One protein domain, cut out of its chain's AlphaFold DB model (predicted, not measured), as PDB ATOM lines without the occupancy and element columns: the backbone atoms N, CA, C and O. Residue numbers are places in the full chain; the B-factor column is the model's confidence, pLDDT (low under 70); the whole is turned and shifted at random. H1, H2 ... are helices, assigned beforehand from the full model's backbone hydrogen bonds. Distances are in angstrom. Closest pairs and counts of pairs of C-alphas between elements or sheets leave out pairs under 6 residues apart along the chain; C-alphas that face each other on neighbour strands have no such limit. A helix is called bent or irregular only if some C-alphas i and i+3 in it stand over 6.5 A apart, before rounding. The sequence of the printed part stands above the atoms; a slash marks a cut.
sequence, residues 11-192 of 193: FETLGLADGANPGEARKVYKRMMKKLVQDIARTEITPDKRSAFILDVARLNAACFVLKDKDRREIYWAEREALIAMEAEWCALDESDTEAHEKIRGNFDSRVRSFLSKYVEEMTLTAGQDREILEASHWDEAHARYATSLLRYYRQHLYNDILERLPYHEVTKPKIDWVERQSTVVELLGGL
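Overview. This is residues 11 to 192 of the 193 residues of the protein "J domain-containing protein" of Candidatus Hydrogenedentes bacterium (UniProt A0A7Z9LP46). What does the model look like? A helical hairpin of H1 and H2 stands crosswise at one end, and three long helices, H3, H4 and H6, reach away from it, with H4 between H3 and H6; short H5 packs on the hairpin. From the other end a tail sticks out, residues 176 to 192, of which 178 to 190 belong to H7; without it the body spans 59 by 36 by 22 A. What is it made of? The printed part has 182 residues with seven named helices, H1 to H7 in chain order, and no named strand: all helix. How spread out is it? It is loose, with a radius of gyration of the C-alphas of 23.0 A and spans of 80 by 39 by 24 A.

Along the chain. Where do the first helices run? H1 is residues 22 to 41, 28.8 A long, from C-alpha 22 at (46.490, 18.227, 37.910); H2 is residues 47 to 67, 30.2 A. H3 is residues 70 to 92, 32.8 A. Where do the others run? H4, residues 98 to 127, is the longest at 41.8 A and is irregular, but only just: C-alphas 120 and 123 are 6.6 A apart. H5 is residues 131 to 137, 10.0 A, and H6 is residues 141 to 163, 32.9 A, with a kink of 34 degrees near residue 149. H7, residues 178 to 190, 18.0 A, ends with C-alpha 190 at (11.712, 70.143, -2.433).

Arrangement. What touches the hub, H2? H1 and H2 form a hairpin at a shallow tilt of 13 degrees, opposite ways, their closest C-alphas those of Pro 22 and Leu 67, 5.8 A. With residues 58 to 66 alone H2 touches H4, about perpendicular at 82 degrees, closest at Ala 62 and Thr 124, 4.6 A between C-alphas; with 51 to 58 alone it touches H6, at 81 degrees, closest at Ile 54 and Ala 147, 6.3 A. H2 touches H3 only at the corner, and it touches H5, closest C-alphas Asn 61 and Ile 133, 6.2 A. How do the long helices stand? H3 and H4 form a hairpin at a shallow tilt of 27 degrees, closest C-alphas Trp 90 and Ile 104, 6.4 A. H4 and H6 touch at a shallow tilt of 20 degrees, opposite ways, closest C-alphas Glu 121 and Leu 151, 6.2 A; H3 and H6 are apart. Are the backbones well formed? Every O i to N i+4 pair is within hydrogen-bond range in H1, H2, H3, H5 and H7, against 24 of 26 in H4 and 17 of 19 in H6.

Size, cuts and confidence. How far does it reach? The two C-alphas farthest apart are those of Glu 135 and Leu 192, 81.8 A; H7 touches no helix. Is it continuous? The printed part has no cut; the link from H6 to H7, 14 residues, is long, and the others are tight. Where is confidence low? Residues 168 to 176 and 191 to 192 are under 70.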
ATOM      1  N   PHE A  11      42.931  23.520  28.881       96.81
ATOM      2  CA  PHE A  11      42.276  22.213  28.938       96.81
ATOM      3  C   PHE A  11      42.105  21.662  27.524       96.81
ATOM      4  O   PHE A  11      42.588  20.567  27.237       96.81
ATOM      5  N   GLU A  12      41.571  22.466  26.603       95.94
ATOM      6  CA  GLU A  12      41.462  22.106  25.182       95.94
ATOM      7  C   GLU A  12      42.827  21.844  24.534       95.94
ATOM      8  O   GLU A  12      42.976  20.879  23.787       95.94
ATOM      9  N   THR A  13      43.852  22.638  24.868       95.50
ATOM     10  CA  THR A  13      45.229  22.435  24.370       95.50
ATOM     11  C   THR A  13      45.768  21.047  24.735       95.50
ATOM     12  O   THR A  13      46.517  20.456  23.959       95.50
ATOM     13  N   LEU A  14      45.373  20.499  25.891       96.38
ATOM     14  CA  LEU A  14      45.705  19.135  26.311       96.38
ATOM     15  C   LEU A  14      44.626  18.099  25.949       96.38
ATOM     16  O   LEU A  14      44.773  16.932  26.304       96.38
ATOM     17  N   GLY A  15      43.543  18.480  25.266       95.19
ATOM     18  CA  GLY A  15      42.413  17.589  24.978       95.19
ATOM     19  C   GLY A  15      41.719  17.065  26.241       95.19
ATOM     20  O   GLY A  15      41.322  15.899  26.292       95.19
ATOM     21  N   LEU A  16      41.640  17.894  27.281       95.75
ATOM     22  CA  LEU A  16      41.026  17.592  28.570       95.75
ATOM     23  C   LEU A  16      39.668  18.278  28.705       95.75
ATOM     24  O   LEU A  16      39.429  19.323  28.106       95.75
ATOM     25  N   ALA A  17      38.808  17.701  29.542       94.12
ATOM     26  CA  ALA A  17      37.602  18.376  29.998       94.12
ATOM     27  C   ALA A  17      37.953  19.519  30.963       94.12
ATOM     28  O   ALA A  17      38.941  19.440  31.705       94.12
ATOM     29  N   ASP A  18      37.106  20.545  30.990       92.50
ATOM     30  CA  ASP A  18      37.238  21.654  31.927       92.50
ATOM     31  C   ASP A  18      37.224  21.131  33.372       92.50
ATOM     32  O   ASP A  18      36.416  20.279  33.752       92.50
ATOM     33  N   GLY A  19      38.170  21.601  34.185       90.44
ATOM     34  CA  GLY A  19      38.308  21.171  35.580       90.44
ATOM     35  C   GLY A  19      39.061  19.851  35.796       90.44
ATOM     36  O   GLY A  19      39.205  19.435  36.951       90.44
ATOM     37  N   ALA A  20      39.605  19.223  34.741       93.19
ATOM     38  CA  ALA A  20      40.468  18.040  34.853       93.19
ATOM     39  C   ALA A  20      41.560  18.214  35.921       93.19
ATOM     40  O   ALA A  20      42.119  19.305  36.111       93.19
ATOM     41  N   ASN A  21      41.862  17.140  36.652       94.12
ATOM     42  CA  ASN A  21      42.754  17.231  37.806       94.12
ATOM     43  C   ASN A  21      44.230  17.425  37.386       94.12
ATOM     44  O   ASN A  21      44.621  17.068  36.270       94.12
ATOM     45  N   PRO A  22      45.099  17.950  38.272       95.81
ATOM     46  CA  PRO A  22      46.490  18.227  37.910       95.81
ATOM     47  C   PRO A  22      47.294  16.984  37.491       95.81
ATOM     48  O   PRO A  22      48.224  17.080  36.689       95.81
ATOM     49  N   GLY A  23      46.949  15.805  38.022       95.94
ATOM     50  CA  GLY A  23      47.597  14.543  37.662       95.94
ATOM     51  C   GLY A  23      47.284  14.116  36.227       95.94
ATOM     52  O   GLY A  23      48.178  13.670  35.501       95.94
ATOM     53  N   GLU A  24      46.039  14.306  35.790       95.62
ATOM     54  CA  GLU A  24      45.613  14.090  34.406       95.62
ATOM     55  C   GLU A  24      46.352  15.024  33.454       95.62
ATOM     56  O   GLU A  24      46.930  14.538  32.480       95.62
ATOM     57  N   ALA A  25      46.442  16.318  33.779       96.19
ATOM     58  CA  ALA A  25      47.189  17.291  32.982       96.19
ATOM     59  C   ALA A  25      48.639  16.842  32.733       96.19
ATOM     60  O   ALA A  25      49.070  16.750  31.581       96.19
ATOM     61  N   ARG A  26      49.364  16.437  33.787       96.44
ATOM     62  CA  ARG A  26      50.742  15.920  33.664       96.44
ATOM     63  C   ARG A  26      50.815  14.662  32.799       96.44
ATOM     64  O   ARG A  26      51.706  14.533  31.956       96.44
ATOM     65  N   LYS A  27      49.890  13.718  33.003       96.75
ATOM     66  CA  LYS A  27      49.851  12.444  32.267       96.75
ATOM     67  C   LYS A  27      49.595  12.663  30.776       96.75
ATOM     68  O   LYS A  27      50.241  12.016  29.948       96.75
ATOM     69  N   VAL A  28      48.645  13.528  30.423       96.94
ATOM     70  CA  VAL A  28      48.317  13.811  29.020       96.94
ATOM     71  C   VAL A  28      49.427  14.616  28.352       96.94
ATOM     72  O   VAL A  28      49.874  14.216  27.279       96.94
ATOM     73  N   TYR A  29      49.964  15.633  29.028       97.44
ATOM     74  CA  TYR A  29      51.109  16.404  28.548       97.44
ATOM     75  C   TYR A  29      52.294  15.510  28.154       97.44
ATOM     76  O   TYR A  29      52.742  15.563  27.012       97.44
ATOM     77  N   LYS A  30      52.753  14.612  29.043       96.50
ATOM     78  CA  LYS A  30      53.890  13.713  28.748       96.50
ATOM     79  C   LYS A  30      53.642  12.846  27.512       96.50
ATOM     80  O   LYS A  30      54.558  12.592  26.732       96.50
ATOM     81  N   ARG A  31      52.396  12.402  27.313       96.75
ATOM     82  CA  ARG A  31      51.990  11.610  26.145       96.75
ATOM     83  C   ARG A  31      52.027  12.438  24.860       96.75
ATOM     84  O   ARG A  31      52.586  11.976  23.869       96.75
ATOM     85  N   MET A  32      51.429  13.629  24.879       97.12
ATOM     86  CA  MET A  32      51.365  14.524  23.719       97.12
ATOM     87  C   MET A  32      52.753  15.027  23.332       97.12
ATOM     88  O   MET A  32      53.105  14.957  22.161       97.12
ATOM     89  N   MET A  33      53.566  15.426  24.312       96.25
ATOM     90  CA  MET A  33      54.931  15.889  24.083       96.25
ATOM     91  C   MET A  33      55.801  14.797  23.454       96.25
ATOM     92  O   MET A  33      56.438  15.023  22.430       96.25
ATOM     93  N   LYS A  34      55.755  13.570  23.996       94.69
ATOM     94  CA  LYS A  34      56.471  12.427  23.411       94.69
ATOM     95  C   LYS A  34      56.075  12.193  21.953       94.69
ATOM     96  O   LYS A  34      56.944  11.939  21.126       94.69
ATOM     97  N   LYS A  35      54.775  12.262  21.646       94.56
ATOM     98  CA  LYS A  35      54.279  12.110  20.275       94.56
ATOM     99  C   LYS A  35      54.807  13.229  19.372       94.56
ATOM    100  O   LYS A  35      55.381  12.935  18.334       94.56
ATOM    101  N   LEU A  36      54.694  14.482  19.808       93.62
ATOM    102  CA  LEU A  36      55.129  15.656  19.052       93.62
ATOM    103  C   LEU A  36      56.631  15.605  18.711       93.62
ATOM    104  O   LEU A  36      57.013  15.810  17.561       93.62
ATOM    105  N   VAL A  37      57.477  15.247  19.682       89.56
ATOM    106  CA  VAL A  37      58.929  15.075  19.483       89.56
ATOM    107  C   VAL A  37      59.241  13.918  18.520       89.56
ATOM    108  O   VAL A  37      60.152  14.015  17.700       89.56
ATOM    109  N   GLN A  38      58.483  12.818  18.577       90.12
ATOM    110  CA  GLN A  38      58.652  11.701  17.639       90.12
ATOM    111  C   GLN A  38      58.226  12.061  16.213       90.12
ATOM    112  O   GLN A  38      58.880  11.633  15.260       90.12
ATOM    113  N   ASP A  39      57.154  12.837  16.065       88.75
ATOM    114  CA  ASP A  39      56.605  13.228  14.768       88.75
ATOM    115  C   ASP A  39      57.565  14.175  14.026       88.75
ATOM    116  O   ASP A  39      57.837  13.969  12.838       88.75
ATOM    117  N   ILE A  40      58.170  15.151  14.719       87.06
ATOM    118  CA  ILE A  40      59.137  16.066  14.084       87.06
ATOM    119  C   ILE A  40      60.432  15.353  13.679       87.06
ATOM    120  O   ILE A  40      60.974  15.639  12.616       87.06
ATOM    121  N   ALA A  41      60.897  14.377  14.466       81.94
ATOM    122  CA  ALA A  41      62.117  13.624  14.168       81.94
ATOM    123  C   ALA A  41      61.997  12.756  12.900       81.94
ATOM    124  O   ALA A  41      63.004  12.357  12.320       81.94
ATOM    125  N   ARG A  42      60.766  12.445  12.477       83.88
ATOM    126  CA  ARG A  42      60.455  11.619  11.299       83.88
ATOM    127  C   ARG A  42      60.091  12.435  10.061       83.88
ATOM    128  O   ARG A  42      59.858  11.850   9.007       83.88
ATOM    129  N   THR A  43      60.006  13.755  10.189       82.88
ATOM    130  CA  THR A  43      59.494  14.638   9.141       82.88
ATOM    131  C   THR A  43      60.610  15.529   8.609       82.88
ATOM    132  O   THR A  43      61.449  16.008   9.363       82.88
ATOM    133  N   GLU A  44      60.600  15.806   7.306       83.62
ATOM    134  CA  GLU A  44      61.470  16.832   6.731       83.62
ATOM    135  C   GLU A  44      61.137  18.214   7.321       83.62
ATOM    136  O   GLU A  44      59.995  18.687   7.240       83.62
ATOM    137  N   ILE A  45      62.142  18.848   7.930       82.25
ATOM    138  CA  ILE A  45      61.988  20.102   8.669       82.25
ATOM    139  C   ILE A  45      62.118  21.287   7.710       82.25
ATOM    140  O   ILE A  45      63.201  21.820   7.478       82.25
ATOM    141  N   THR A  46      60.980  21.736   7.190       90.75
ATOM    142  CA  THR A  46      60.843  23.057   6.556       90.75
ATOM    143  C   THR A  46      60.760  24.160   7.626       90.75
ATOM    144  O   THR A  46      60.293  23.867   8.733       90.75
ATOM    145  N   PRO A  47      61.089  25.430   7.314       87.00
ATOM    146  CA  PRO A  47      60.944  26.548   8.253       87.00
ATOM    147  C   PRO A  47      59.553  26.652   8.896       87.00
ATOM    148  O   PRO A  47      59.457  26.780  10.114       87.00
ATOM    149  N   ASP A  48      58.478  26.495   8.119       89.31
ATOM    150  CA  ASP A  48      57.106  26.621   8.634       89.31
ATOM    151  C   ASP A  48      56.750  25.505   9.618       89.31
ATOM    152  O   ASP A  48      56.248  25.763  10.710       89.31
ATOM    153  N   LYS A  49      57.096  24.256   9.284       89.12
ATOM    154  CA  LYS A  49      56.953  23.113  10.202       89.12
ATOM    155  C   LYS A  49      57.754  23.301  11.489       89.12
ATOM    156  O   LYS A  49      57.278  22.915  12.551       89.12
ATOM    157  N   ARG A  50      58.950  23.896  11.415       90.62
ATOM    158  CA  ARG A  50      59.753  24.213  12.604       90.62
ATOM    159  C   ARG A  50      59.057  25.253  13.479       90.62
ATOM    160  O   ARG A  50      58.998  25.067  14.691       90.62
ATOM    161  N   SER A  51      58.522  26.313  12.877       93.12
ATOM    162  CA  SER A  51      57.755  27.344  13.585       93.12
ATOM    163  C   SER A  51      56.518  26.763  14.262       93.12
ATOM    164  O   SER A  51      56.320  26.985  15.455       93.12
ATOM    165  N   ALA A  52      55.735  25.961  13.535       91.69
ATOM    166  CA  ALA A  52      54.562  25.281  14.074       91.69
ATOM    167  C   ALA A  52      54.936  24.351  15.237       91.69
ATOM    168  O   ALA A  52      54.362  24.456  16.316       91.69
ATOM    169  N   PHE A  53      55.969  23.521  15.061       92.94
ATOM    170  CA  PHE A  53      56.458  22.627  16.109       92.94
ATOM    171  C   PHE A  53      56.872  23.386  17.376       92.94
ATOM    172  O   PHE A  53      56.467  23.016  18.475       92.94
ATOM    173  N   ILE A  54      57.658  24.460  17.242       93.94
ATOM    174  CA  ILE A  54      58.121  25.238  18.401       93.94
ATOM    175  C   ILE A  54      56.944  25.908  19.111       93.94
ATOM    176  O   ILE A  54      56.910  25.918  20.343       93.94
ATOM    177  N   LEU A  55      55.968  26.422  18.360       94.75
ATOM    178  CA  LEU A  55      54.755  26.993  18.933       94.75
ATOM    179  C   LEU A  55      53.909  25.931  19.656       94.75
ATOM    180  O   LEU A  55      53.414  26.196  20.750       94.75
ATOM    181  N   ASP A  56      53.779  24.725  19.106       95.19
ATOM    182  CA  ASP A  56      53.034  23.634  19.743       95.19
ATOM    183  C   ASP A  56      53.712  23.155  21.031       95.19
ATOM    184  O   ASP A  56      53.044  22.997  22.056       95.19
ATOM    185  N   VAL A  57      55.042  22.999  21.028       95.38
ATOM    186  CA  VAL A  57      55.806  22.678  22.244       95.38
ATOM    187  C   VAL A  57      55.617  23.773  23.294       95.38
ATOM    188  O   VAL A  57      55.295  23.471  24.441       95.38
ATOM    189  N   ALA A  58      55.749  25.041  22.901       95.62
ATOM    190  CA  ALA A  58      55.542  26.190  23.777       95.62
ATOM    191  C   ALA A  58      54.147  26.178  24.431       95.62
ATOM    192  O   ALA A  58      54.028  26.303  25.653       95.62
ATOM    193  N   ARG A  59      53.097  25.952  23.634       95.62
ATOM    194  CA  ARG A  59      51.707  25.881  24.110       95.62
ATOM    195  C   ARG A  59      51.482  24.706  25.058       95.62
ATOM    196  O   ARG A  59      50.854  24.888  26.099       95.62
ATOM    197  N   LEU A  60      52.010  23.521  24.744       97.06
ATOM    198  CA  LEU A  60      51.918  22.346  25.619       97.06
ATOM    199  C   LEU A  60      52.665  22.556  26.942       97.06
ATOM    200  O   LEU A  60      52.159  22.164  27.997       97.06
ATOM    201  N   ASN A  61      53.838  23.191  26.895       97.06
ATOM    202  CA  ASN A  61      54.627  23.532  28.074       97.06
ATOM    203  C   ASN A  61      53.837  24.469  28.992       97.06
ATOM    204  O   ASN A  61      53.650  24.156  30.168       97.06
ATOM    205  N   ALA A  62      53.303  25.569  28.455       97.31
ATOM    206  CA  ALA A  62      52.488  26.507  29.221       97.31
ATOM    207  C   ALA A  62      51.222  25.845  29.789       97.31
ATOM    208  O   ALA A  62      50.922  26.007  30.973       97.31
ATOM    209  N   ALA A  63      50.530  25.023  28.990       97.69
ATOM    210  CA  ALA A  63      49.335  24.303  29.424       97.69
ATOM    211  C   ALA A  63      49.621  23.382  30.613       97.69
ATOM    212  O   ALA A  63      48.926  23.428  31.627       97.69
ATOM    213  N   CYS A  64      50.680  22.574  30.524       97.69
ATOM    214  CA  CYS A  64      51.091  21.724  31.633       97.69
ATOM    215  C   CYS A  64      51.500  22.559  32.846       97.69
ATOM    216  O   CYS A  64      51.052  22.278  33.953       97.69
ATOM    217  N   PHE A  65      52.304  23.605  32.649       97.62
ATOM    218  CA  PHE A  65      52.797  24.455  33.729       97.62
ATOM    219  C   PHE A  65      51.672  25.089  34.545       97.62
ATOM    220  O   PHE A  65      51.733  25.073  35.773       97.62
ATOM    221  N   VAL A  66      50.649  25.606  33.864       97.81
ATOM    222  CA  VAL A  66      49.491  26.243  34.495       97.81
ATOM    223  C   VAL A  66      48.578  25.203  35.141       97.81
ATOM    224  O   VAL A  66      48.191  25.371  36.292       97.81
ATOM    225  N   LEU A  67      48.251  24.112  34.440       97.75
ATOM    226  CA  LEU A  67      47.243  23.151  34.906       97.75
ATOM    227  C   LEU A  67      47.757  22.151  35.950       97.75
ATOM    228  O   LEU A  67      46.964  21.571  36.694       97.75
ATOM    229  N   LYS A  68      49.073  21.918  36.022       95.38
ATOM    230  CA  LYS A  68      49.666  20.946  36.956       95.38
ATOM    231  C   LYS A  68      49.719  21.426  38.408       95.38
ATOM    232  O   LYS A  68      50.101  20.637  39.283       95.38
ATOM    233  N   ASP A  69      49.391  22.689  38.637       95.75
ATOM    234  CA  ASP A  69      49.377  23.361  39.925       95.75
ATOM    235  C   ASP A  69      47.968  23.851  40.229       95.75
ATOM    236  O   ASP A  69      47.320  24.467  39.385       95.75
ATOM    237  N   LYS A  70      47.466  23.515  41.419       94.88
ATOM    238  CA  LYS A  70      46.056  23.717  41.748       94.88
ATOM    239  C   LYS A  70      45.696  25.204  41.762       94.88
ATOM    240  O   LYS A  70      44.721  25.579  41.115       94.88
ATOM    241  N   ASP A  71      46.503  26.014  42.437       95.94
ATOM    242  CA  ASP A  71      46.209  27.426  42.672       95.94
ATOM    243  C   ASP A  71      46.338  28.230  41.374       95.94
ATOM    244  O   ASP A  71      45.429  28.975  41.005       95.94
ATOM    245  N   ARG A  72      47.414  28.014  40.602       95.69
ATOM    246  CA  ARG A  72      47.581  28.667  39.293       95.69
ATOM    247  C   ARG A  72      46.472  28.310  38.319       95.69
ATOM    248  O   ARG A  72      46.011  29.189  37.594       95.69
ATOM    249  N   ARG A  73      46.041  27.048  38.305       96.38
ATOM    250  CA  ARG A  73      44.926  26.581  37.477       96.38
ATOM    251  C   ARG A  73      43.616  27.267  37.849       96.38
ATOM    252  O   ARG A  73      42.891  27.674  36.948       96.38
ATOM    253  N   GLU A  74      43.311  27.381  39.139       96.00
ATOM    254  CA  GLU A  74      42.087  28.037  39.620       96.00
ATOM    255  C   GLU A  74      42.081  29.529  39.262       96.00
ATOM    256  O   GLU A  74      41.093  30.017  38.716       96.00
ATOM    257  N   ILE A  75      43.207  30.220  39.460       97.25
ATOM    258  CA  ILE A  75      43.372  31.628  39.067       97.25
ATOM    259  C   ILE A  75      43.215  31.794  37.552       97.25
ATOM    260  O   ILE A  75      42.451  32.641  37.101       97.25
ATOM    261  N   TYR A  76      43.907  30.969  36.762       97.38
ATOM    262  CA  TYR A  76      43.812  30.983  35.300       97.38
ATOM    263  C   TYR A  76      42.379  30.803  34.812       97.38
ATOM    264  O   TYR A  76      41.919  31.556  33.952       97.38
ATOM    265  N   TRP A  77      41.671  29.821  35.365       96.44
ATOM    266  CA  TRP A  77      40.308  29.543  34.949       96.44
ATOM    267  C   TRP A  77      39.373  30.697  35.310       96.44
ATOM    268  O   TRP A  77      38.612  31.150  34.462       96.44
ATOM    269  N   ALA A  78      39.494  31.242  36.522       96.62
ATOM    270  CA  ALA A  78      38.709  32.395  36.948       96.62
ATOM    271  C   ALA A  78      38.969  33.639  36.078       96.62
ATOM    272  O   ALA A  78      38.022  34.321  35.690       96.62
ATOM    273  N   GLU A  79      40.229  33.929  35.736       97.19
ATOM    274  CA  GLU A  79      40.584  35.051  34.855       97.19
ATOM    275  C   GLU A  79      40.016  34.872  33.439       97.19
ATOM    276  O   GLU A  79      39.506  35.833  32.856       97.19
ATOM    277  N   ARG A  80      40.053  33.644  32.903       95.94
ATOM    278  CA  ARG A  80      39.474  33.312  31.594       95.94
ATOM    279  C   ARG A  80      37.954  33.494  31.587       95.94
ATOM    280  O   ARG A  80      37.428  34.174  30.708       95.94
ATOM    281  N   GLU A  81      37.258  32.932  32.571       95.56
ATOM    282  CA  GLU A  81      35.798  33.038  32.675       95.56
ATOM    283  C   GLU A  81      35.346  34.491  32.876       95.56
ATOM    284  O   GLU A  81      34.363  34.923  32.276       95.56
ATOM    285  N   ALA A  82      36.097  35.286  33.644       95.31
ATOM    286  CA  ALA A  82      35.802  36.704  33.833       95.31
ATOM    287  C   ALA A  82      35.905  37.517  32.528       95.31
ATOM    288  O   ALA A  82      35.135  38.457  32.335       95.31
ATOM    289  N   LEU A  83      36.837  37.173  31.633       95.00
ATOM    290  CA  LEU A  83      36.948  37.809  30.318       95.00
ATOM    291  C   LEU A  83      35.783  37.449  29.399       95.00
ATOM    292  O   LEU A  83      35.191  38.336  28.792       95.00
ATOM    293  N   ILE A  84      35.421  36.168  29.344       93.44
ATOM    294  CA  ILE A  84      34.285  35.697  28.541       93.44
ATOM    295  C   ILE A  84      32.979  36.324  29.037       93.44
ATOM    296  O   ILE A  84      32.156  36.762  28.233       93.44
ATOM    297  N   ALA A  85      32.804  36.425  30.358       93.44
ATOM    298  CA  ALA A  85      31.659  37.102  30.954       93.44
ATOM    299  C   ALA A  85      31.619  38.596  30.591       93.44
ATOM    300  O   ALA A  85      30.553  39.107  30.265       93.44
ATOM    301  N   MET A  86      32.770  39.281  30.582       93.56
ATOM    302  CA  MET A  86      32.858  40.689  30.180       93.56
ATOM    303  C   MET A  86      32.563  40.894  28.687       93.56
ATOM    304  O   MET A  86      31.897  41.860  28.323       93.56
ATOM    305  N   GLU A  87      33.004  39.981  27.815       92.38
ATOM    306  CA  GLU A  87      32.593  39.975  26.402       92.38
ATOM    307  C   GLU A  87      31.076  39.790  26.272       92.38
ATOM    308  O   GLU A  87      30.433  40.504  25.502       92.38
ATOM    309  N   ALA A  88      30.492  38.852  27.026       91.50
ATOM    310  CA  ALA A  88      29.052  38.613  27.017       91.50
ATOM    311  C   ALA A  88      28.264  39.842  27.492       91.50
ATOM    312  O   ALA A  88      27.255  40.182  26.879       91.50
ATOM    313  N   GLU A  89      28.741  40.510  28.546       91.81
ATOM    314  CA  GLU A  89      28.181  41.761  29.059       91.81
ATOM    315  C   GLU A  89      28.230  42.856  27.992       91.81
ATOM    316  O   GLU A  89      27.199  43.451  27.693       91.81
ATOM    317  N   TRP A  90      29.380  43.061  27.340       90.44
ATOM    318  CA  TRP A  90      29.509  44.051  26.268       90.44
ATOM    319  C   TRP A  90      28.557  43.745  25.108       90.44
ATOM    320  O   TRP A  90      27.832  44.626  24.650       90.44
ATOM    321  N   CYS A  91      28.483  42.490  24.666       87.88
ATOM    322  CA  CYS A  91      27.569  42.090  23.594       87.88
ATOM    323  C   CYS A  91      26.083  42.259  23.953       87.88
ATOM    324  O   CYS A  91      25.250  42.275  23.049       87.88
ATOM    325  N   ALA A  92      25.745  42.318  25.243       90.06
ATOM    326  CA  ALA A  92      24.380  42.464  25.737       90.06
ATOM    327  C   ALA A  92      23.982  43.921  26.028       90.06
ATOM    328  O   ALA A  92      22.810  44.163  26.318       90.06
ATOM    329  N   LEU A  93      24.923  44.872  25.972       89.50
ATOM    330  CA  LEU A  93      24.623  46.290  26.157       89.50
ATOM    331  C   LEU A  93      23.686  46.805  25.061       89.50
ATOM    332  O   LEU A  93      23.780  46.415  23.894       89.50
ATOM    333  N   ASP A  94      22.788  47.706  25.455       85.62
ATOM    334  CA  ASP A  94      21.950  48.435  24.514       85.62
ATOM    335  C   ASP A  94      22.814  49.409  23.702       85.62
ATOM    336  O   ASP A  94      23.598  50.173  24.265       85.62
ATOM    337  N   GLU A  95      22.643  49.413  22.377       79.19
ATOM    338  CA  GLU A  95      23.453  50.239  21.471       79.19
ATOM    339  C   GLU A  95      23.355  51.750  21.765       79.19
ATOM    340  O   GLU A  95      24.224  52.519  21.345       79.19
ATOM    341  N   SER A  96      22.298  52.202  22.449       80.44
ATOM    342  CA  SER A  96      22.120  53.606  22.827       80.44
ATOM    343  C   SER A  96      22.972  54.036  24.029       80.44
ATOM    344  O   SER A  96      23.214  55.239  24.192       80.44
ATOM    345  N   ASP A  97      23.488  53.088  24.819       83.88
ATOM    346  CA  ASP A  97      24.293  53.347  26.018       83.88
ATOM    347  C   ASP A  97      25.782  53.529  25.680       83.88
ATOM    348  O   ASP A  97      26.653  52.687  25.927       83.88
ATOM    349  N   THR A  98      26.086  54.672  25.066       82.75
ATOM    350  CA  THR A  98      27.439  54.996  24.595       82.75
ATOM    351  C   THR A  98      28.478  55.051  25.717       82.75
ATOM    352  O   THR A  98      29.627  54.676  25.491       82.75
ATOM    353  N   GLU A  99      28.097  55.492  26.919       86.75
ATOM    354  CA  GLU A  99      29.026  55.598  28.053       86.75
ATOM    355  C   GLU A  99      29.404  54.210  28.590       86.75
ATOM    356  O   GLU A  99      30.590  53.931  28.812       86.75
ATOM    357  N   ALA A 100      28.427  53.305  28.735       87.31
ATOM    358  CA  ALA A 100      28.700  51.928  29.132       87.31
ATOM    359  C   ALA A 100      29.586  51.209  28.106       87.31
ATOM    360  O   ALA A 100      30.553  50.546  28.494       87.31
ATOM    361  N   HIS A 101      29.319  51.401  26.808       87.12
ATOM    362  CA  HIS A 101      30.137  50.848  25.726       87.12
ATOM    363  C   HIS A 101      31.594  51.339  25.767       87.12
ATOM    364  O   HIS A 101      32.519  50.536  25.630       87.12
ATOM    365  N   GLU A 102      31.836  52.632  25.988       86.00
ATOM    366  CA  GLU A 102      33.201  53.166  26.077       86.00
ATOM    367  C   GLU A 102      33.955  52.628  27.296       86.00
ATOM    368  O   GLU A 102      35.119  52.222  27.183       86.00
ATOM    369  N   LYS A 103      33.281  52.567  28.447       88.94
ATOM    370  CA  LYS A 103      33.857  52.057  29.693       88.94
ATOM    371  C   LYS A 103      34.201  50.572  29.599       88.94
ATOM    372  O   LYS A 103      35.303  50.178  29.994       88.94
ATOM    373  N   ILE A 104      33.287  49.743  29.092       90.88
ATOM    374  CA  ILE A 104      33.531  48.301  28.977       90.88
ATOM    375  C   ILE A 104      34.620  48.012  27.945       90.88
ATOM    376  O   ILE A 104      35.494  47.200  28.229       90.88
ATOM    377  N   ARG A 105      34.658  48.748  26.823       89.44
ATOM    378  CA  ARG A 105      35.700  48.616  25.794       89.44
ATOM    379  C   ARG A 105      37.099  48.834  26.364       89.44
ATOM    380  O   ARG A 105      37.970  47.990  26.173       89.44
ATOM    381  N   GLY A 106      37.318  49.940  27.082       88.56
ATOM    382  CA  GLY A 106      38.631  50.247  27.663       88.56
ATOM    383  C   GLY A 106      39.076  49.217  28.706       88.56
ATOM    384  O   GLY A 106      40.232  48.788  28.718       88.56
ATOM    385  N   ASN A 107      38.144  48.768  29.553       92.19
ATOM    386  CA  ASN A 107      38.419  47.740  30.557       92.19
ATOM    387  C   ASN A 107      38.719  46.378  29.923       92.19
ATOM    388  O   ASN A 107      39.651  45.692  30.350       92.19
ATOM    389  N   PHE A 108      37.940  45.996  28.916       93.44
ATOM    390  CA  PHE A 108      38.088  44.732  28.215       93.44
ATOM    391  C   PHE A 108      39.410  44.677  27.444       93.44
ATOM    392  O   PHE A 108      40.154  43.711  27.607       93.44
ATOM    393  N   ASP A 109      39.757  45.730  26.694       92.38
ATOM    394  CA  ASP A 109      41.020  45.803  25.945       92.38
ATOM    395  C   ASP A 109      42.238  45.574  26.852       92.38
ATOM    396  O   ASP A 109      43.063  44.689  26.606       92.38
ATOM    397  N   SER A 110      42.306  46.326  27.954       93.88
ATOM    398  CA  SER A 110      43.381  46.204  28.938       93.88
ATOM    399  C   SER A 110      43.461  44.783  29.507       93.88
ATOM    400  O   SER A 110      44.534  44.173  29.526       93.88
ATOM    401  N   ARG A 111      42.318  44.197  29.893       95.94
ATOM    402  CA  ARG A 111      42.279  42.846  30.468       95.94
ATOM    403  C   ARG A 111      42.658  41.757  29.471       95.94
ATOM    404  O   ARG A 111      43.399  40.853  29.854       95.94
ATOM    405  N   VAL A 112      42.206  41.828  28.219       95.38
ATOM    406  CA  VAL A 112      42.582  40.845  27.189       95.38
ATOM    407  C   VAL A 112      44.077  40.919  26.913       95.38
ATOM    408  O   VAL A 112      44.745  39.884  26.892       95.38
ATOM    409  N   ARG A 113      44.638  42.125  26.772       95.50
ATOM    410  CA  ARG A 113      46.086  42.309  26.582       95.50
ATOM    411  C   ARG A 113      46.881  41.735  27.752       95.50
ATOM    412  O   ARG A 113      47.841  40.999  27.518       95.50
ATOM    413  N   SER A 114      46.473  42.012  28.993       97.00
ATOM    414  CA  SER A 114      47.110  41.448  30.189       97.00
ATOM    415  C   SER A 114      47.004  39.924  30.240       97.00
ATOM    416  O   SER A 114      48.016  39.258  30.453       97.00
ATOM    417  N   PHE A 115      45.821  39.361  29.989       97.31
ATOM    418  CA  PHE A 115      45.596  37.914  29.984       97.31
ATOM    419  C   PHE A 115      46.452  37.214  28.929       97.31
ATOM    420  O   PHE A 115      47.160  36.258  29.239       97.31
ATOM    421  N   LEU A 116      46.444  37.716  27.693       96.44
ATOM    422  CA  LEU A 116      47.233  37.144  26.611       96.44
ATOM    423  C   LEU A 116      48.736  37.311  26.864       96.44
ATOM    424  O   LEU A 116      49.491  36.379  26.618       96.44
ATOM    425  N   SER A 117      49.190  38.442  27.409       96.12
ATOM    426  CA  SER A 117      50.597  38.613  27.796       96.12
ATOM    427  C   SER A 117      51.025  37.599  28.861       96.12
ATOM    428  O   SER A 117      52.060  36.949  28.720       96.12
ATOM    429  N   LYS A 118      50.208  37.427  29.902       97.50
ATOM    430  CA  LYS A 118      50.479  36.499  31.002       97.50
ATOM    431  C   LYS A 118      50.471  35.053  30.520       97.50
ATOM    432  O   LYS A 118      51.431  34.316  30.725       97.50
ATOM    433  N   TYR A 119      49.400  34.629  29.858       97.00
ATOM    434  CA  TYR A 119      49.230  33.220  29.533       97.00
ATOM    435  C   TYR A 119      49.963  32.811  28.261       97.00
ATOM    436  O   TYR A 119      50.567  31.750  28.288       97.00
ATOM    437  N   VAL A 120      50.020  33.620  27.198       95.25
ATOM    438  CA  VAL A 120      50.747  33.236  25.970       95.25
ATOM    439  C   VAL A 120      52.261  33.363  26.142       95.25
ATOM    440  O   VAL A 120      52.998  32.479  25.708       95.25
ATOM    441  N   GLU A 121      52.750  34.433  26.772       91.25
ATOM    442  CA  GLU A 121      54.191  34.718  26.825       91.25
ATOM    443  C   GLU A 121      54.810  34.341  28.174       91.25
ATOM    444  O   GLU A 121      55.676  33.464  28.228       91.25
ATOM    445  N   GLU A 122      54.367  34.959  29.269       94.31
ATOM    446  CA  GLU A 122      55.013  34.820  30.584       94.31
ATOM    447  C   GLU A 122      54.976  33.378  31.109       94.31
ATOM    448  O   GLU A 122      56.010  32.830  31.505       94.31
ATOM    449  N   MET A 123      53.811  32.722  31.066       94.56
ATOM    450  CA  MET A 123      53.681  31.330  31.511       94.56
ATOM    451  C   MET A 123      54.512  30.376  30.655       94.56
ATOM    452  O   MET A 123      55.053  29.411  31.190       94.56
ATOM    453  N   THR A 124      54.671  30.648  29.360       90.00
ATOM    454  CA  THR A 124      55.514  29.836  28.474       90.00
ATOM    455  C   THR A 124      56.993  29.972  28.826       90.00
ATOM    456  O   THR A 124      57.701  28.971  28.942       90.00
ATOM    457  N   LEU A 125      57.466  31.202  29.034       87.62
ATOM    458  CA  LEU A 125      58.853  31.463  29.423       87.62
ATOM    459  C   LEU A 125      59.174  30.844  30.787       87.62
ATOM    460  O   LEU A 125      60.222  30.223  30.954       87.62
ATOM    461  N   THR A 126      58.238  30.945  31.730       93.19
ATOM    462  CA  THR A 126      58.375  30.353  33.065       93.19
ATOM    463  C   THR A 126      58.315  28.823  33.013       93.19
ATOM    464  O   THR A 126      59.095  28.146  33.682       93.19
ATOM    465  N   ALA A 127      57.459  28.247  32.164       94.38
ATOM    466  CA  ALA A 127      57.424  26.807  31.912       94.38
ATOM    467  C   ALA A 127      58.769  26.280  31.383       94.38
ATOM    468  O   ALA A 127      59.177  25.178  31.741       94.38
ATOM    469  N   GLY A 128      59.490  27.088  30.600       88.81
ATOM    470  CA  GLY A 128      60.848  26.799  30.126       88.81
ATOM    471  C   GLY A 128      61.925  26.758  31.220       88.81
ATOM    472  O   GLY A 128      63.083  26.509  30.907       88.81
ATOM    473  N   GLN A 129      61.574  26.996  32.484       90.12
ATOM    474  CA  GLN A 129      62.463  26.852  33.644       90.12
ATOM    475  C   GLN A 129      62.039  25.691  34.560       90.12
ATOM    476  O   GLN A 129      62.749  25.343  35.505       90.12
ATOM    477  N   ASP A 130      60.886  25.074  34.299       95.44
ATOM    478  CA  ASP A 130      60.355  23.991  35.116       95.44
ATOM    479  C   ASP A 130      60.990  22.647  34.743       95.44
ATOM    480  O   ASP A 130      60.895  22.182  33.607       95.44
ATOM    481  N   ARG A 131      61.597  21.980  35.731       93.06
ATOM    482  CA  ARG A 131      62.348  20.735  35.514       93.06
ATOM    483  C   ARG A 131      61.527  19.635  34.833       93.06
ATOM    484  O   ARG A 131      62.018  19.003  33.906       93.06
ATOM    485  N   GLU A 132      60.289  19.405  35.271       92.25
ATOM    486  CA  GLU A 132      59.446  18.333  34.715       92.25
ATOM    487  C   GLU A 132      59.072  18.610  33.251       92.25
ATOM    488  O   GLU A 132      58.955  17.687  32.440       92.25
ATOM    489  N   ILE A 133      58.880  19.882  32.907       94.44
ATOM    490  CA  ILE A 133      58.567  20.313  31.546       94.44
ATOM    491  C   ILE A 133      59.797  20.205  30.650       94.44
ATOM    492  O   ILE A 133      59.684  19.645  29.555       94.44
ATOM    493  N   LEU A 134      60.958  20.669  31.119       93.31
ATOM    494  CA  LEU A 134      62.232  20.581  30.402       93.31
ATOM    495  C   LEU A 134      62.611  19.130  30.084       93.31
ATOM    496  O   LEU A 134      62.943  18.817  28.942       93.31
ATOM    497  N   GLU A 135      62.486  18.232  31.065       90.81
ATOM    498  CA  GLU A 135      62.771  16.802  30.896       90.81
ATOM    499  C   GLU A 135      61.901  16.152  29.811       90.81
ATOM    500  O   GLU A 135      62.372  15.287  29.077       90.81
ATOM    501  N   ALA A 136      60.635  16.560  29.697       90.75
ATOM    502  CA  ALA A 136      59.703  15.977  28.734       90.75
ATOM    503  C   ALA A 136      59.806  16.589  27.329       90.75
ATOM    504  O   ALA A 136      59.552  15.890  26.350       90.75
ATOM    505  N   SER A 137      60.114  17.885  27.232       90.38
ATOM    506  CA  SER A 137      60.074  18.646  25.976       90.38
ATOM    507  C   SER A 137      61.429  18.806  25.295       90.38
ATOM    508  O   SER A 137      61.465  19.186  24.128       90.38
ATOM    509  N   HIS A 138      62.532  18.538  26.004       88.62
ATOM    510  CA  HIS A 138      63.891  18.870  25.556       88.62
ATOM    511  C   HIS A 138      64.052  20.353  25.184       88.62
ATOM    512  O   HIS A 138      64.862  20.710  24.329       88.62
ATOM    513  N   TRP A 139      63.259  21.216  25.821       90.25
ATOM    514  CA  TRP A 139      63.313  22.655  25.619       90.25
ATOM    515  C   TRP A 139      64.655  23.217  26.087       90.25
ATOM    516  O   TRP A 139      65.171  22.843  27.138       90.25
ATOM    517  N   ASP A 140      65.214  24.137  25.308       89.88
ATOM    518  CA  ASP A 140      66.490  24.782  25.603       89.88
ATOM    519  C   ASP A 140      66.443  26.283  25.275       89.88
ATOM    520  O   ASP A 140      65.423  26.834  24.847       89.88
ATOM    521  N   GLU A 141      67.570  26.964  25.471       88.81
ATOM    522  CA  GLU A 141      67.685  28.399  25.218       88.81
ATOM    523  C   GLU A 141      67.451  28.768  23.741       88.81
ATOM    524  O   GLU A 141      66.899  29.830  23.438       88.81
ATOM    525  N   ALA A 142      67.834  27.902  22.799       88.94
ATOM    526  CA  ALA A 142      67.615  28.152  21.381       88.94
ATOM    527  C   ALA A 142      66.117  28.113  21.044       88.94
ATOM    528  O   ALA A 142      65.631  29.002  20.336       88.94
ATOM    529  N   HIS A 143      65.383  27.147  21.605       90.94
ATOM    530  CA  HIS A 143      63.925  27.090  21.502       90.94
ATOM    531  C   HIS A 143      63.275  28.328  22.126       90.94
ATOM    532  O   HIS A 143      62.445  28.959  21.476       90.94
ATOM    533  N   ALA A 144      63.699  28.737  23.327       89.62
ATOM    534  CA  ALA A 144      63.154  29.912  24.013       89.62
ATOM    535  C   ALA A 144      63.322  31.210  23.204       89.62
ATOM    536  O   ALA A 144      62.369  31.983  23.041       89.62
ATOM    537  N   ARG A 145      64.516  31.435  22.638       89.94
ATOM    538  CA  ARG A 145      64.786  32.604  21.789       89.94
ATOM    539  C   ARG A 145      63.896  32.621  20.550       89.94
ATOM    540  O   ARG A 145      63.319  33.658  20.234       89.94
ATOM    541  N   TYR A 146      63.751  31.481  19.877       89.88
ATOM    542  CA  TYR A 146      62.927  31.398  18.671       89.88
ATOM    543  C   TYR A 146      61.427  31.503  18.971       89.88
ATOM    544  O   TYR A 146      60.688  32.166  18.250       89.88
ATOM    545  N   ALA A 147      60.974  30.911  20.074       92.12
ATOM    546  CA  ALA A 147      59.583  30.969  20.495       92.12
ATOM    547  C   ALA A 147      59.135  32.390  20.848       92.12
ATOM    548  O   ALA A 147      57.979  32.724  20.632       92.12
ATOM    549  N   THR A 148      60.033  33.249  21.333       90.94
ATOM    550  CA  THR A 148      59.682  34.620  21.739       90.94
ATOM    551  C   THR A 148      59.006  35.413  20.610       90.94
ATOM    552  O   THR A 148      57.998  36.078  20.847       90.94
ATOM    553  N   SER A 149      59.517  35.346  19.376       91.12
ATOM    554  CA  SER A 149      58.893  36.035  18.235       91.12
ATOM    555  C   SER A 149      57.587  35.366  17.801       91.12
ATOM    556  O   SER A 149      56.608  36.063  17.532       91.12
ATOM    557  N   LEU A 150      57.546  34.031  17.791       94.06
ATOM    558  CA  LEU A 150      56.353  33.257  17.436       94.06
ATOM    559  C   LEU A 150      55.195  33.508  18.404       94.06
ATOM    560  O   LEU A 150      54.065  33.698  17.970       94.06
ATOM    561  N   LEU A 151      55.478  33.560  19.706       94.50
ATOM    562  CA  LEU A 151      54.488  33.824  20.745       94.50
ATOM    563  C   LEU A 151      53.925  35.236  20.636       94.50
ATOM    564  O   LEU A 151      52.721  35.398  20.778       94.50
ATOM    565  N   ARG A 152      54.750  36.238  20.310       93.75
ATOM    566  CA  ARG A 152      54.270  37.609  20.065       93.75
ATOM    567  C   ARG A 152      53.321  37.676  18.875       93.75
ATOM    568  O   ARG A 152      52.282  38.326  18.966       93.75
ATOM    569  N   TYR A 153      53.669  37.002  17.777       93.62
ATOM    570  CA  TYR A 153      52.807  36.921  16.597       93.62
ATOM    571  C   TYR A 153      51.497  36.195  16.918       93.62
ATOM    572  O   TYR A 153      50.419  36.714  16.646       93.62
ATOM    573  N   TYR A 154      51.586  35.041  17.579       93.69
ATOM    574  CA  TYR A 154      50.425  34.270  18.013       93.69
ATOM    575  C   TYR A 154      49.529  35.067  18.972       93.69
ATOM    576  O   TYR A 154      48.318  35.107  18.793       93.69
ATOM    577  N   ARG A 155      50.117  35.784  19.938       95.00
ATOM    578  CA  ARG A 155      49.406  36.681  20.858       95.00
ATOM    579  C   ARG A 155      48.638  37.764  20.105       95.00
ATOM    580  O   ARG A 155      47.484  38.018  20.430       95.00
ATOM    581  N   GLN A 156      49.276  38.400  19.121       93.88
ATOM    582  CA  GLN A 156      48.636  39.432  18.307       93.88
ATOM    583  C   GLN A 156      47.491  38.858  17.469       93.88
ATOM    584  O   GLN A 156      46.442  39.484  17.378       93.88
ATOM    585  N   HIS A 157      47.676  37.668  16.896       93.19
ATOM    586  CA  HIS A 157      46.629  36.989  16.141       93.19
ATOM    587  C   HIS A 157      45.410  36.678  17.020       93.19
ATOM    588  O   HIS A 157      44.309  37.084  16.672       93.19
ATOM    589  N   LEU A 158      45.614  36.081  18.201       93.62
ATOM    590  CA  LEU A 158      44.525  35.816  19.149       93.62
ATOM    591  C   LEU A 158      43.805  37.093  19.590       93.62
ATOM    592  O   LEU A 158      42.586  37.102  19.727       93.62
ATOM    593  N   TYR A 159      44.558  38.167  19.832       93.62
ATOM    594  CA  TYR A 159      43.984  39.460  20.183       93.62
ATOM    595  C   TYR A 159      43.078  39.995  19.066       93.62
ATOM    596  O   TYR A 159      41.955  40.410  19.348       93.62
ATOM    597  N   ASN A 160      43.524  39.922  17.809       90.69
ATOM    598  CA  ASN A 160      42.715  40.327  16.660       90.69
ATOM    599  C   ASN A 160      41.459  39.454  16.519       90.69
ATOM    600  O   ASN A 160      40.371  40.001  16.393       90.69
ATOM    601  N   ASP A 161      41.571  38.128  16.654       90.75
ATOM    602  CA  ASP A 161      40.422  37.207  16.586       90.75
ATOM    603  C   ASP A 161      39.360  37.497  17.669       90.75
ATOM    604  O   ASP A 161      38.167  37.230  17.489       90.75
ATOM    605  N   ILE A 162      39.783  38.007  18.833       90.69
ATOM    606  CA  ILE A 162      38.873  38.458  19.893       90.69
ATOM    607  C   ILE A 162      38.216  39.781  19.504       90.69
ATOM    608  O   ILE A 162      37.009  39.928  19.669       90.69
ATOM    609  N   LEU A 163      38.985  40.741  18.992       87.88
ATOM    610  CA  LEU A 163      38.460  42.052  18.627       87.88
ATOM    611  C   LEU A 163      37.504  42.014  17.434       87.88
ATOM    612  O   LEU A 163      36.441  42.622  17.492       87.88
ATOM    613  N   GLU A 164      37.843  41.276  16.379       85.31
ATOM    614  CA  GLU A 164      37.089  41.250  15.120       85.31
ATOM    615  C   GLU A 164      35.641  40.775  15.292       85.31
ATOM    616  O   GLU A 164      34.767  41.147  14.509       85.31
ATOM    617  N   ARG A 165      35.357  39.995  16.339       84.31
ATOM    618  CA  ARG A 165      33.994  39.550  16.658       84.31
ATOM    619  C   ARG A 165      33.206  40.515  17.548       84.31
ATOM    620  O   ARG A 165      32.008  40.304  17.733       84.31
ATOM    621  N   LEU A 166      33.850  41.530  18.122       83.31
ATOM    622  CA  LEU A 166      33.202  42.472  19.031       83.31
ATOM    623  C   LEU A 166      32.522  43.605  18.253       83.31
ATOM    624  O   LEU A 166      33.117  44.179  17.331       83.31
ATOM    625  N   PRO A 167      31.287  43.972  18.637       70.94
ATOM    626  CA  PRO A 167      30.578  45.069  18.001       70.94
ATOM    627  C   PRO A 167      31.311  46.387  18.269       70.94
ATOM    628  O   PRO A 167      31.635  46.702  19.414       70.94
ATOM    629  N   TYR A 168      31.536  47.183  17.215       69.00
ATOM    630  CA  TYR A 168      32.022  48.567  17.340       69.00
ATOM    631  C   TYR A 168      33.374  48.702  18.072       69.00
ATOM    632  O   TYR A 168      33.645  49.714  18.718       69.00
ATOM    633  N   HIS A 169      34.242  47.684  17.981       68.88
ATOM    634  CA  HIS A 169      35.498  47.662  18.735       68.88
ATOM    635  C   HIS A 169      36.483  48.770  18.310       68.88
ATOM    636  O   HIS A 169      37.154  49.338  19.172       68.88
ATOM    637  N   GLU A 170      36.519  49.145  17.024       63.34
ATOM    638  CA  GLU A 170      37.363  50.246  16.518       63.34
ATOM    639  C   GLU A 170      36.673  51.618  16.546       63.34
ATOM    640  O   GLU A 170      37.338  52.652  16.597       63.34
ATOM    641  N   VAL A 171      35.338  51.657  16.505       64.06
ATOM    642  CA  VAL A 171      34.573  52.892  16.278       64.06
ATOM    643  C   VAL A 171      33.253  52.837  17.018       64.06
ATOM    644  O   VAL A 171      32.510  51.880  16.842       64.06
ATOM    645  N   THR A 172      32.917  53.888  17.766       59.81
ATOM    646  CA  THR A 172      31.566  54.067  18.310       59.81
ATOM    647  C   THR A 172      30.563  54.078  17.152       59.81
ATOM    648  O   THR A 172      30.786  54.781  16.161       59.81
ATOM    649  N   LYS A 173      29.469  53.305  17.245       60.75
ATOM    650  CA  LYS A 173      28.429  53.298  16.205       60.75
ATOM    651  C   LYS A 173      27.958  54.739  15.960       60.75
ATOM    652  O   LYS A 173      27.615  55.424  16.927       60.75
ATOM    653  N   PRO A 174      27.922  55.225  14.706       59.69
ATOM    654  CA  PRO A 174      27.425  56.564  14.441       59.69
ATOM    655  C   PRO A 174      25.960  56.664  14.878       59.69
ATOM    656  O   PRO A 174      25.128  55.852  14.465       59.69
ATOM    657  N   LYS A 175      25.640  57.672  15.699       64.81
ATOM    658  CA  LYS A 175      24.253  58.061  15.986       64.81
ATOM    659  C   LYS A 175      23.664  58.657  14.711       64.81
ATOM    660  O   LYS A 175      23.854  59.833  14.425       64.81
ATOM    661  N   ILE A 176      23.029  57.816  13.899       67.56
ATOM    662  CA  ILE A 176      22.318  58.258  12.701       67.56
ATOM    663  C   ILE A 176      20.884  58.568  13.111       67.56
ATOM    664  O   ILE A 176      20.099  57.651  13.354       67.56
ATOM    665  N   ASP A 177      20.544  59.852  13.156       80.94
ATOM    666  CA  ASP A 177      19.153  60.273  13.217       80.94
ATOM    667  C   ASP A 177      18.531  60.118  11.821       80.94
ATOM    668  O   ASP A 177      18.761  60.899  10.892       80.94
ATOM    669  N   TRP A 178      17.787  59.028  11.643       81.31
ATOM    670  CA  TRP A 178      17.104  58.748  10.384       81.31
ATOM    671  C   TRP A 178      15.951  59.713  10.118       81.31
ATOM    672  O   TRP A 178      15.647  59.954   8.952       81.31
ATOM    673  N   VAL A 179      15.345  60.286  11.162       83.25
ATOM    674  CA  VAL A 179      14.259  61.264  11.030       83.25
ATOM    675  C   VAL A 179      14.825  62.585  10.522       83.25
ATOM    676  O   VAL A 179      14.315  63.125   9.538       83.25
ATOM    677  N   GLU A 180      15.928  63.049  11.116       83.50
ATOM    678  CA  GLU A 180      16.682  64.208  10.628       83.50
ATOM    679  C   GLU A 180      17.087  63.996   9.166       83.50
ATOM    680  O   GLU A 180      16.688  64.774   8.300       83.50
ATOM    681  N   ARG A 181      17.765  62.883   8.847       81.19
ATOM    682  CA  ARG A 181      18.186  62.585   7.467       81.19
ATOM    683  C   ARG A 181      17.028  62.569   6.479       81.19
ATOM    684  O   ARG A 181      17.180  63.055   5.360       81.19
ATOM    685  N   GLN A 182      15.891  61.999   6.862       84.50
ATOM    686  CA  GLN A 182      14.727  61.924   5.989       84.50
ATOM    687  C   GLN A 182      14.120  63.315   5.756       84.50
ATOM    688  O   GLN A 182      13.797  63.635   4.613       84.50
ATOM    689  N   SER A 183      14.052  64.167   6.787       84.38
ATOM    690  CA  SER A 183      13.623  65.567   6.635       84.38
ATOM    691  C   SER A 183      14.567  66.380   5.743       84.38
ATOM    692  O   SER A 183      14.100  67.043   4.820       84.38
ATOM    693  N   THR A 184      15.884  66.237   5.915       84.88
ATOM    694  CA  THR A 184      16.890  66.914   5.086       84.88
ATOM    695  C   THR A 184      16.800  66.500   3.616       84.88
ATOM    696  O   THR A 184      16.899  67.343   2.727       84.88
ATOM    697  N   VAL A 185      16.586  65.210   3.329       86.69
ATOM    698  CA  VAL A 185      16.402  64.730   1.948       86.69
ATOM    699  C   VAL A 185      15.132  65.313   1.327       86.69
ATOM    700  O   VAL A 185      15.158  65.719   0.166       86.69
ATOM    701  N   VAL A 186      14.037  65.392   2.087       87.88
ATOM    702  CA  VAL A 186      12.784  66.001   1.617       87.88
ATOM    703  C   VAL A 186      12.966  67.493   1.325       87.88
ATOM    704  O   VAL A 186      12.516  67.948   0.276       87.88
ATOM    705  N   GLU A 187      13.664  68.246   2.179       85.06
ATOM    706  CA  GLU A 187      13.966  69.666   1.934       85.06
ATOM    707  C   GLU A 187      14.859  69.876   0.705       85.06
ATOM    708  O   GLU A 187      14.565  70.731  -0.130       85.06
ATOM    709  N   LEU A 188      15.915  69.073   0.546       83.50
ATOM    710  CA  LEU A 188      16.822  69.170  -0.601       83.50
ATOM    711  C   LEU A 188      16.122  68.851  -1.927       83.50
ATOM    712  O   LEU A 188      16.375  69.517  -2.929       83.50
ATOM    713  N   LEU A 189      15.235  67.853  -1.941       85.44
ATOM    714  CA  LEU A 189      14.446  67.503  -3.125       85.44
ATOM    715  C   LEU A 189      13.312  68.508  -3.385       85.44
ATOM    716  O   LEU A 189      12.974  68.750  -4.541       85.44
ATOM    717  N   GLY A 190      12.748  69.111  -2.335       75.75
ATOM    718  CA  GLY A 190      11.712  70.143  -2.433       75.75
ATOM    719  C   GLY A 190      12.234  71.512  -2.885       75.75
ATOM    720  O   GLY A 190      11.501  72.252  -3.532       75.75
ATOM    721  N   GLY A 191      13.498  71.836  -2.596       60.34
ATOM    722  CA  GLY A 191      14.175  73.064  -3.040       60.34
ATOM    723  C   GLY A 191      14.775  73.005  -4.454       60.34
ATOM    724  O   GLY A 191      15.386  73.976  -4.889       60.34
ATOM    725  N   LEU A 192      14.626  71.879  -5.162       55.03
ATOM    726  CA  LEU A 192      15.070  71.668  -6.550       55.03
ATOM    727  C   LEU A 192      13.964  71.931  -7.599       55.03
ATOM    728  O   LEU A 192      14.129  71.549  -8.760       55.03
TER     729      LEU A 192